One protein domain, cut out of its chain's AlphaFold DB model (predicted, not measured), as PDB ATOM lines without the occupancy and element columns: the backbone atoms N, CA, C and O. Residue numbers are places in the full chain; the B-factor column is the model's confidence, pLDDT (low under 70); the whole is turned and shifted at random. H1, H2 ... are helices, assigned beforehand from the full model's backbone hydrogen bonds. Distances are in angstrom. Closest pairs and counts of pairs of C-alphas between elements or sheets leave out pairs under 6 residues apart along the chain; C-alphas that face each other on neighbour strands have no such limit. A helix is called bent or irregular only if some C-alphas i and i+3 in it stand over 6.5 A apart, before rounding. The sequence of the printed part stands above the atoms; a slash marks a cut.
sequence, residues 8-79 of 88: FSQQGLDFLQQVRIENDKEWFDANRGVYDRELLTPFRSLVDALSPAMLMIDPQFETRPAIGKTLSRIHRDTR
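Overview. This is residues 8 to 79 of the 88 residues of an uncharacterized protein of Serratia fonticola (UniProt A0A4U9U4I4). Start at the first printed residue and you find a short helix, H1, slanting past the first part of one long kinked helix, H3, which makes most of the length; between the two, at one end, the small helix H2 turns the chain round. From the far end of H3 a stretch with no named element, residues 58 to 79, folds back beside H3, makes a loop around residues 65 to 71 and ends in a tail, residues 76 to 79, that leads away from the helices. The printed part has 72 residues with three named helices, in the order H1, H2, H3 along the chain, and no named strand; the class is all helix, with 45 residues in these helices. The whole is loose, with a radius of gyration of the C-alphas of 14.4 A, and flat, its C-alphas spanning 41 by 32 by 16 A along the three main axes.

Arrangement. Begin with H1, residues 10 to 22, and hold it beside H3, residues 32 to 57, the longest helix. They touch, with 7 pairs of C-alphas within 8 A, and the closest C-alphas of the two are those of Gly 12 and Glu 38, 4.7 A apart. Look for where they touch in residues 11 to 15 of H1 alone and residues 34 to 39 of H3 alone. The lines of H1 and H3 stand at a steep tilt of 63 degrees, and the two run opposite ways; the line of H3 is a rough one. Next along the chain comes H2, residues 25 to 30, which touches no helix but is near H1. H1 and H2 are close but not clearly touching: 1 pair of C-alphas is within 8 A, that of Val 19 and Phe 28, at 6.9 A. Their lines stand at 35.3 degrees, only just a steep tilt, and they run opposite ways. H2 and H3 meet only through their link. On the backbone, every O i to N i+4 pair of H1 and H2 is within hydrogen-bond range, while in H3 17 of 22 are.

Along the chain. Find C-alpha 10 of Gln 10 at (111.860, 84.978, 104.397), where H1 begins; from there it runs to Glu 22, with 18.2 A from its first to its last C-alpha. After a tight link of 2 residues, H2 runs from Lys 25 to Ala 30, 8.6 A from first to last C-alpha. One residue, Asn 31, makes the tight link to H3. Find C-alpha 32 of Arg 32 at (100.626, 80.324, 115.590), and read on to C-alpha 57 of Ile 57 at (126.376, 99.563, 129.511); these ends of H3 are 35.0 A apart. On the way, look near residue 51, where H3 has a kink of 39 degrees. H3 is irregular there: C-alphas 49 and 52 are 7.1 A apart, against about 5 A in a regular helix.

Size, cuts and confidence. The two C-alphas farthest apart are those of Glu 26 and Met 56, at 42.3 A, while the first and last printed C-alphas, those of Phe 8 and Arg 79, are 30.6 A apart. The printed residues run from 8 to 79 without a gap, within a full chain of 88 residues. Both links between the named helices are tight. In the long stretch from residue 58 to residue 79, 22 residues with no named element, the C-alphas lie 6 to 23 A from the mean of all C-alphas. Read the B-factor column for the model's confidence: the mean pLDDT of the printed part is 91.8, and the four residues 76 to 79 are under 70.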
ATOM      1  N   PHE A   8     116.258  86.764 110.464       95.44
ATOM      2  CA  PHE A   8     114.880  86.332 110.222       95.44
ATOM      3  C   PHE A   8     114.782  85.627 108.871       95.44
ATOM      4  O   PHE A   8     115.416  86.045 107.901       95.44
ATOM      5  N   SER A   9     113.978  84.567 108.801       95.56
ATOM      6  CA  SER A   9     113.719  83.857 107.549       95.56
ATOM      7  C   SER A   9     112.781  84.664 106.647       95.56
ATOM      8  O   SER A   9     111.968  85.461 107.124       95.56
ATOM      9  N   GLN A  10     112.835  84.410 105.333       96.69
ATOM     10  CA  GLN A  10     111.860  84.978 104.397       96.69
ATOM     11  C   GLN A  10     110.427  84.584 104.789       96.69
ATOM     12  O   GLN A  10     109.542  85.429 104.783       96.69
ATOM     13  N   GLN A  11     110.221  83.340 105.243       96.00
ATOM     14  CA  GLN A  11     108.922  82.868 105.732       96.00
ATOM     15  C   GLN A  11     108.411  83.694 106.922       96.00
ATOM     16  O   GLN A  11     107.221  83.992 106.986       96.00
ATOM     17  N   GLY A  12     109.285  84.086 107.852       94.81
ATOM     18  CA  GLY A  12     108.914  84.957 108.967       94.81
ATOM     19  C   GLY A  12     108.484  86.351 108.507       94.81
ATOM     20  O   GLY A  12     107.495  86.890 109.005       94.81
ATOM     21  N   LEU A  13     109.184  86.923 107.522       95.12
ATOM     22  CA  LEU A  13     108.831  88.223 106.939       95.12
ATOM     23  C   LEU A  13     107.510  88.162 106.164       95.12
ATOM     24  O   LEU A  13     106.659  89.037 106.332       95.12
ATOM     25  N   ASP A  14     107.309  87.111 105.372       96.19
ATOM     26  CA  ASP A  14     106.065  86.878 104.637       96.19
ATOM     27  C   ASP A  14     104.898  86.683 105.611       96.19
ATOM     28  O   ASP A  14     103.819  87.240 105.414       96.19
ATOM     29  N   PHE A  15     105.121  85.969 106.718       95.06
ATOM     30  CA  PHE A  15     104.115  85.803 107.763       95.06
ATOM     31  C   PHE A  15     103.673  87.149 108.355       95.06
ATOM     32  O   PHE A  15     102.477  87.354 108.535       95.06
ATOM     33  N   LEU A  16     104.585  88.099 108.602       92.56
ATOM     34  CA  LEU A  16     104.202  89.443 109.065       92.56
ATOM     35  C   LEU A  16     103.301  90.172 108.060       92.56
ATOM     36  O   LEU A  16     102.364  90.861 108.464       92.56
ATOM     37  N   GLN A  17     103.550  90.006 106.758       93.38
ATOM     38  CA  GLN A  17     102.680  90.569 105.722       93.38
ATOM     39  C   GLN A  17     101.299  89.904 105.737       93.38
ATOM     40  O   GLN A  17     100.290  90.601 105.666       93.38
ATOM     41  N   GLN A  18     101.246  88.580 105.889       93.19
ATOM     42  CA  GLN A  18      99.992  87.829 105.969       93.19
ATOM     43  C   GLN A  18      99.170  88.200 107.209       93.19
ATOM     44  O   GLN A  18      97.975  88.437 107.086       93.19
ATOM     45  N   VAL A  19      99.805  88.370 108.376       92.06
ATOM     46  CA  VAL A  19      99.134  88.855 109.599       92.06
ATOM     47  C   VAL A  19      98.417  90.181 109.347       92.06
ATOM     48  O   VAL A  19      97.288  90.361 109.802       92.06
ATOM     49  N   ARG A  20      99.052  91.090 108.604       87.88
ATOM     50  CA  ARG A  20      98.478  92.394 108.257       87.88
ATOM     51  C   ARG A  20      97.332  92.295 107.246       87.88
ATOM     52  O   ARG A  20      96.390  93.078 107.327       87.88
ATOM     53  N   ILE A  21      97.427  91.377 106.282       90.25
ATOM     54  CA  ILE A  21      96.407  91.170 105.240       90.25
ATOM     55  C   ILE A  21      95.155  90.524 105.833       90.25
ATOM     56  O   ILE A  21      94.053  91.022 105.629       90.25
ATOM     57  N   GLU A  22      95.341  89.429 106.564       91.56
ATOM     58  CA  GLU A  22      94.251  88.618 107.106       91.56
ATOM     59  C   GLU A  22      93.590  89.327 108.284       91.56
ATOM     60  O   GLU A  22      92.367  89.363 108.381       91.56
ATOM     61  N   ASN A  23      94.399  89.948 109.157       85.25
ATOM     62  CA  ASN A  23      93.941  90.744 110.296       85.25
ATOM     63  C   ASN A  23      92.845  90.037 111.132       85.25
ATOM     64  O   ASN A  23      91.957  90.669 111.709       85.25
ATOM     65  N   ASP A  24      92.933  88.709 111.212       88.06
ATOM     66  CA  ASP A  24      91.954  87.846 111.854       88.06
ATOM     67  C   ASP A  24      92.594  86.987 112.952       88.06
ATOM     68  O   ASP A  24      93.719  86.483 112.838       88.06
ATOM     69  N   LYS A  25      91.858  86.829 114.055       87.81
ATOM     70  CA  LYS A  25      92.343  86.113 115.235       87.81
ATOM     71  C   LYS A  25      92.378  84.601 115.019       87.81
ATOM     72  O   LYS A  25      93.322  83.961 115.481       87.81
ATOM     73  N   GLU A  26      91.366  84.032 114.371       92.31
ATOM     74  CA  GLU A  26      91.274  82.588 114.144       92.31
ATOM     75  C   GLU A  26      92.353  82.142 113.160       92.31
ATOM     76  O   GLU A  26      93.053  81.158 113.410       92.31
ATOM     77  N   TRP A  27      92.575  82.932 112.106       93.81
ATOM     78  CA  TRP A  27      93.683  82.751 111.178       93.81
ATOM     79  C   TRP A  27      95.036  82.811 111.895       93.81
ATOM     80  O   TRP A  27      95.880  81.932 111.697       93.81
ATOM     81  N   PHE A  28      95.251  83.799 112.772       93.56
ATOM     82  CA  PHE A  28      96.499  83.884 113.535       93.56
ATOM     83  C   PHE A  28      96.690  82.665 114.442       93.56
ATOM     84  O   PHE A  28      97.780  82.097 114.495       93.56
ATOM     85  N   ASP A  29      95.641  82.246 115.153       93.56
ATOM     86  CA  ASP A  29      95.704  81.098 116.055       93.56
ATOM     87  C   ASP A  29      95.988  79.795 115.285       93.56
ATOM     88  O   ASP A  29      96.801  78.990 115.748       93.56
ATOM     89  N   ALA A  30      95.436  79.633 114.079       95.81
ATOM     90  CA  ALA A  30      95.745  78.519 113.182       95.81
ATOM     91  C   ALA A  30      97.203  78.534 112.678       95.81
ATOM     92  O   ALA A  30      97.810  77.476 112.505       95.81
ATOM     93  N   ASN A  31      97.796  79.717 112.495       95.00
ATOM     94  CA  ASN A  31      99.174  79.885 112.019       95.00
ATOM     95  C   ASN A  31     100.196  80.154 113.142       95.00
ATOM     96  O   ASN A  31     101.368  80.433 112.876       95.00
ATOM     97  N   ARG A  32      99.794  80.022 114.411       94.06
ATOM     98  CA  ARG A  32     100.626  80.324 115.590       94.06
ATOM     99  C   ARG A  32     101.961  79.577 115.608       94.06
ATOM    100  O   ARG A  32     102.961  80.130 116.053       94.06
ATOM    101  N   GLY A  33     102.004  78.357 115.075       96.38
ATOM    102  CA  GLY A  33     103.249  77.591 114.966       96.38
ATOM    103  C   GLY A  33     104.307  78.268 114.084       96.38
ATOM    104  O   GLY A  33     105.495  78.197 114.392       96.38
ATOM    105  N   VAL A  34     103.885  78.965 113.020       95.12
ATOM    106  CA  VAL A  34     104.785  79.749 112.157       95.12
ATOM    107  C   VAL A  34     105.305  80.962 112.920       95.12
ATOM    108  O   VAL A  34     106.507  81.197 112.935       95.12
ATOM    109  N   TYR A  35     104.427  81.675 113.630       95.12
ATOM    110  CA  TYR A  35     104.825  82.786 114.497       95.12
ATOM    111  C   TYR A  35     105.876  82.363 115.537       95.12
ATOM    112  O   TYR A  35     106.914  83.016 115.671       95.12
ATOM    113  N   ASP A  36     105.644  81.262 116.251       94.56
ATOM    114  CA  ASP A  36     106.540  80.820 117.324       94.56
ATOM    115  C   ASP A  36     107.928  80.419 116.787       94.56
ATOM    116  O   ASP A  36     108.962  80.741 117.388       94.56
ATOM    117  N   ARG A  37     107.964  79.742 115.634       95.50
ATOM    118  CA  ARG A  37     109.200  79.230 115.033       95.50
ATOM    119  C   ARG A  37     109.971  80.291 114.254       95.50
ATOM    120  O   ARG A  37     111.170  80.427 114.457       95.50
ATOM    121  N   GLU A  38     109.296  81.032 113.382       95.38
ATOM    122  CA  GLU A  38     109.938  81.913 112.395       95.38
ATOM    123  C   GLU A  38     110.110  83.353 112.887       95.38
ATOM    124  O   GLU A  38     110.899  84.105 112.318       95.38
ATOM    125  N   LEU A  39     109.397  83.752 113.945       94.31
ATOM    126  CA  LEU A  39     109.517  85.091 114.525       94.31
ATOM    127  C   LEU A  39     109.934  85.049 115.986       94.31
ATOM    128  O   LEU A  39     110.981  85.592 116.332       94.31
ATOM    129  N   LEU A  40     109.140  84.414 116.854       94.12
ATOM    130  CA  LEU A  40     109.372  84.485 118.295       94.12
ATOM    131  C   LEU A  40     110.728  83.887 118.673       94.12
ATOM    132  O   LEU A  40     111.452  84.480 119.469       94.12
ATOM    133  N   THR A  41     111.093  82.747 118.085       94.62
ATOM    134  CA  THR A  41     112.389  82.108 118.339       94.62
ATOM    135  C   THR A  41     113.565  82.988 117.878       94.62
ATOM    136  O   THR A  41     114.392  83.313 118.731       94.62
ATOM    137  N   PRO A  42     113.626  83.485 116.623       95.06
ATOM    138  CA  PRO A  42     114.662  84.434 116.202       95.06
ATOM    139  C   PRO A  42     114.723  85.719 117.034       95.06
ATOM    140  O   PRO A  42     115.813  86.188 117.351       95.06
ATOM    141  N   PHE A  43     113.580  86.274 117.447       95.19
ATOM    142  CA  PHE A  43     113.553  87.445 118.327       95.19
ATOM    143  C   PHE A  43     114.185  87.165 119.692       95.19
ATOM    144  O   PHE A  43     114.922  88.004 120.208       95.19
ATOM    145  N   ARG A  44     113.928  85.990 120.281       95.31
ATOM    146  CA  ARG A  44     114.572  85.584 121.538       95.31
ATOM    147  C   ARG A  44     116.082  85.450 121.362       95.31
ATOM    148  O   ARG A  44     116.819  86.017 122.160       95.31
ATOM    149  N   SER A  45     116.524  84.798 120.285       95.19
ATOM    150  CA  SER A  45     117.947  84.685 119.949       95.19
ATOM    151  C   SER A  45     118.616  86.049 119.780       95.19
ATOM    152  O   SER A  45     119.734  86.248 120.246       95.19
ATOM    153  N   LEU A  46     117.939  87.006 119.134       95.50
ATOM    154  CA  LEU A  46     118.447  88.368 118.962       95.50
ATOM    155  C   LEU A  46     118.642  89.067 120.311       95.50
ATOM    156  O   LEU A  46     119.686  89.670 120.547       95.50
ATOM    157  N   VAL A  47     117.651  88.977 121.202       95.19
ATOM    158  CA  VAL A  47     117.761  89.542 122.553       95.19
ATOM    159  C   VAL A  47     118.919  88.895 123.309       95.19
ATOM    160  O   VAL A  47     119.750  89.615 123.858       95.19
ATOM    161  N   ASP A  48     119.030  87.567 123.290       94.94
ATOM    162  CA  ASP A  48     120.121  86.849 123.958       94.94
ATOM    163  C   ASP A  48     121.497  87.270 123.415       94.94
ATOM    164  O   ASP A  48     122.424  87.492 124.193       94.94
ATOM    165  N   ALA A  49     121.625  87.456 122.096       95.44
ATOM    166  CA  ALA A  49     122.863  87.897 121.456       95.44
ATOM    167  C   ALA A  49     123.260  89.335 121.841       95.44
ATOM    168  O   ALA A  49     124.445  89.634 121.985       95.44
ATOM    169  N   LEU A  50     122.284  90.226 122.035       94.69
ATOM    170  CA  LEU A  50     122.523  91.619 122.430       94.69
ATOM    171  C   LEU A  50     122.724  91.793 123.941       94.69
ATOM    172  O   LEU A  50     123.357  92.759 124.371       94.69
ATOM    173  N   SER A  51     122.206  90.867 124.749       95.31
ATOM    174  CA  SER A  51     122.163  90.976 126.211       95.31
ATOM    175  C   SER A  51     123.522  91.271 126.863       95.31
ATOM    176  O   SER A  51     123.574  92.190 127.683       95.31
ATOM    177  N   PRO A  52     124.639  90.601 126.502       95.31
ATOM    178  CA  PRO A  52     125.939  90.888 127.109       95.31
ATOM    179  C   PRO A  52     126.393  92.332 126.879       95.31
ATOM    180  O   PRO A  52     126.865  92.981 127.807       95.31
ATOM    181  N   ALA A  53     126.208  92.856 125.663       96.06
ATOM    182  CA  ALA A  53     126.586  94.226 125.329       96.06
ATOM    183  C   ALA A  53     125.739  95.253 126.090       96.06
ATOM    184  O   ALA A  53     126.277  96.240 126.587       96.06
ATOM    185  N   MET A  54     124.439  94.994 126.237       96.06
ATOM    186  CA  MET A  54     123.544  95.874 126.990       96.06
ATOM    187  C   MET A  54     123.886  95.895 128.484       96.06
ATOM    188  O   MET A  54     123.929  96.966 129.082       96.06
ATOM    189  N   LEU A  55     124.219  94.741 129.072       96.56
ATOM    190  CA  LEU A  55     124.598  94.645 130.487       96.56
ATOM    191  C   LEU A  55     125.968  95.264 130.801       96.56
ATOM    192  O   LEU A  55     126.206  95.657 131.941       96.56
ATOM    193  N   MET A  56     126.863  95.379 129.812       97.00
ATOM    194  CA  MET A  56     128.102  96.153 129.968       97.00
ATOM    195  C   MET A  56     127.840  97.659 130.079       97.00
ATOM    196  O   MET A  56     128.622  98.363 130.712       97.00
ATOM    197  N   ILE A  57     126.773  98.152 129.446       96.44
ATOM    198  CA  ILE A  57     126.376  99.563 129.511       96.44
ATOM    199  C   ILE A  57     125.662  99.833 130.838       96.44
ATOM    200  O   ILE A  57     126.004 100.784 131.537       96.44
ATOM    201  N   ASP A  58     124.695  98.984 131.184       96.19
ATOM    202  CA  ASP A  58     123.943  99.064 132.433       96.19
ATOM    203  C   ASP A  58     123.626  97.650 132.963       96.19
ATOM    204  O   ASP A  58     122.800  96.940 132.379       96.19
ATOM    205  N   PRO A  59     124.220  97.232 134.097       95.44
ATOM    206  CA  PRO A  59     123.938  95.934 134.711       95.44
ATOM    207  C   PRO A  59     122.478  95.738 135.146       95.44
ATOM    208  O   PRO A  59     122.073  94.607 135.419       95.44
ATOM    209  N   GLN A  60     121.690  96.812 135.255       95.56
ATOM    210  CA  GLN A  60     120.280  96.770 135.648       95.56
ATOM    211  C   GLN A  60     119.325  96.672 134.449       95.56
ATOM    212  O   GLN A  60     118.106  96.632 134.639       95.56
ATOM    213  N   PHE A  61     119.848  96.618 133.222       94.56
ATOM    214  CA  PHE A  61     119.030  96.574 132.018       94.56
ATOM    215  C   PHE A  61     118.214  95.274 131.915       94.56
ATOM    216  O   PHE A  61     118.721  94.167 132.115       94.56
ATOM    217  N   GLU A  62     116.932  95.388 131.557       94.12
ATOM    218  CA  GLU A  62     116.070  94.226 131.332       94.12
ATOM    219  C   GLU A  62     116.452  93.538 130.018       94.12
ATOM    220  O   GLU A  62     116.275  94.088 128.934       94.12
ATOM    221  N   THR A  63     116.943  92.308 130.118       94.94
ATOM    222  CA  THR A  63     117.465  91.528 128.984       94.94
ATOM    223  C   THR A  63     116.760  90.189 128.800       94.94
ATOM    224  O   THR A  63     117.075  89.438 127.885       94.94
ATOM    225  N   ARG A  64     115.755  89.863 129.622       93.75
ATOM    226  CA  ARG A  64     115.062  88.575 129.495       93.75
ATOM    227  C   ARG A  64     114.224  88.534 128.215       93.75
ATOM    228  O   ARG A  64     113.361  89.402 128.059       93.75
ATOM    229  N   PRO A  65     114.384  87.523 127.342       92.94
ATOM    230  CA  PRO A  65     113.708  87.425 126.045       92.94
ATOM    231  C   PRO A  65     112.232  86.997 126.186       92.94
ATOM    232  O   PRO A  65     111.826  85.887 125.834       92.94
ATOM    233  N   ALA A  66     111.404  87.884 126.744       91.81
ATOM    234  CA  ALA A  66     110.011  87.616 127.089       91.81
ATOM    235  C   ALA A  66     109.046  88.666 126.518       91.81
ATOM    236  O   ALA A  66     109.344  89.861 126.463       91.81
ATOM    237  N   ILE A  67     107.847  88.210 126.139       90.19
ATOM    238  CA  ILE A  67     106.764  89.075 125.654       90.19
ATOM    239  C   ILE A  67     106.289  89.997 126.784       90.19
ATOM    240  O   ILE A  67     106.012  89.547 127.895       90.19
ATOM    241  N   GLY A  68     106.159  91.290 126.492       86.69
ATOM    242  CA  GLY A  68     105.856  92.333 127.472       86.69
ATOM    243  C   GLY A  68     107.059  92.754 128.321       86.69
ATOM    244  O   GLY A  68     106.875  93.470 129.306       86.69
ATOM    245  N   LYS A  69     108.264  92.289 127.969       88.75
ATOM    246  CA  LYS A  69     109.550  92.740 128.510       88.75
ATOM    247  C   LYS A  69     110.381  93.306 127.362       88.75
ATOM    248  O   LYS A  69     110.071  94.388 126.881       88.75
ATOM    249  N   THR A  70     111.368  92.556 126.884       91.75
ATOM    250  CA  THR A  70     112.189  92.928 125.724       91.75
ATOM    251  C   THR A  70     111.482  92.686 124.392       91.75
ATOM    252  O   THR A  70     111.871  93.269 123.385       91.75
ATOM    253  N   LEU A  71     110.438  91.847 124.371       92.44
ATOM    254  CA  LEU A  71     109.667  91.540 123.168       92.44
ATOM    255  C   LEU A  71     108.269  92.162 123.232       92.44
ATOM    256  O   LEU A  71     107.562  92.034 124.234       92.44
ATOM    257  N   SER A  72     107.836  92.787 122.141       87.88
ATOM    258  CA  SER A  72     106.493  93.367 122.014       87.88
ATOM    259  C   SER A  72     105.404  92.301 121.840       87.88
ATOM    260  O   SER A  72     105.657  91.180 121.394       87.88
ATOM    261  N   ARG A  73     104.159  92.649 122.187       87.19
ATOM    262  CA  ARG A  73     102.980  91.819 121.887       87.19
ATOM    263  C   ARG A  73     102.594  92.001 120.419       87.19
ATOM    264  O   ARG A  73     102.596  93.126 119.937       87.19
ATOM    265  N   ILE A  74     102.222  90.912 119.743       82.50
ATOM    266  CA  ILE A  74     101.766  90.956 118.341       82.50
ATOM    267  C   ILE A  74     100.371  91.586 118.190       82.50
ATOM    268  O   ILE A  74     100.091  92.251 117.202       82.50
ATOM    269  N   HIS A  75      99.504  91.412 119.191       78.75
ATOM    270  CA  HIS A  75      98.161  91.985 119.184       78.75
ATOM    271  C   HIS A  75      98.209  93.462 119.579       78.75
ATOM    272  O   HIS A  75      98.794  93.805 120.614       78.75
ATOM    273  N   ARG A  76      97.559  94.318 118.785       68.56
ATOM    274  CA  ARG A  76      97.445  95.749 119.068       68.56
ATOM    275  C   ARG A  76      96.385  95.983 120.143       68.56
ATOM    276  O   ARG A  76      95.294  95.422 120.096       68.56
ATOM    277  N   ASP A  77      96.688  96.846 121.108       66.06
ATOM    278  CA  ASP A  77      95.689  97.305 122.071       66.06
ATOM    279  C   ASP A  77      94.818  98.399 121.431       66.06
ATOM    280  O   ASP A  77      95.231  99.551 121.281       66.06
ATOM    281  N   THR A  78      93.609  98.032 121.012       65.44
ATOM    282  CA  THR A  78      92.669  98.942 120.342       65.44
ATOM    283  C   THR A  78      91.778  99.715 121.312       65.44
ATOM    284  O   THR A  78      90.953 100.513 120.871       65.44
ATOM    285  N   ARG A  79      91.942  99.549 122.634       64.62
ATOM    286  CA  ARG A  79      91.043 100.159 123.635       64.62
ATOM    287  C   ARG A  79      91.052 101.691 123.622       64.62
ATOM    288  O   ARG A  79      90.046 102.293 123.981       64.62
TER     289      ARG A  79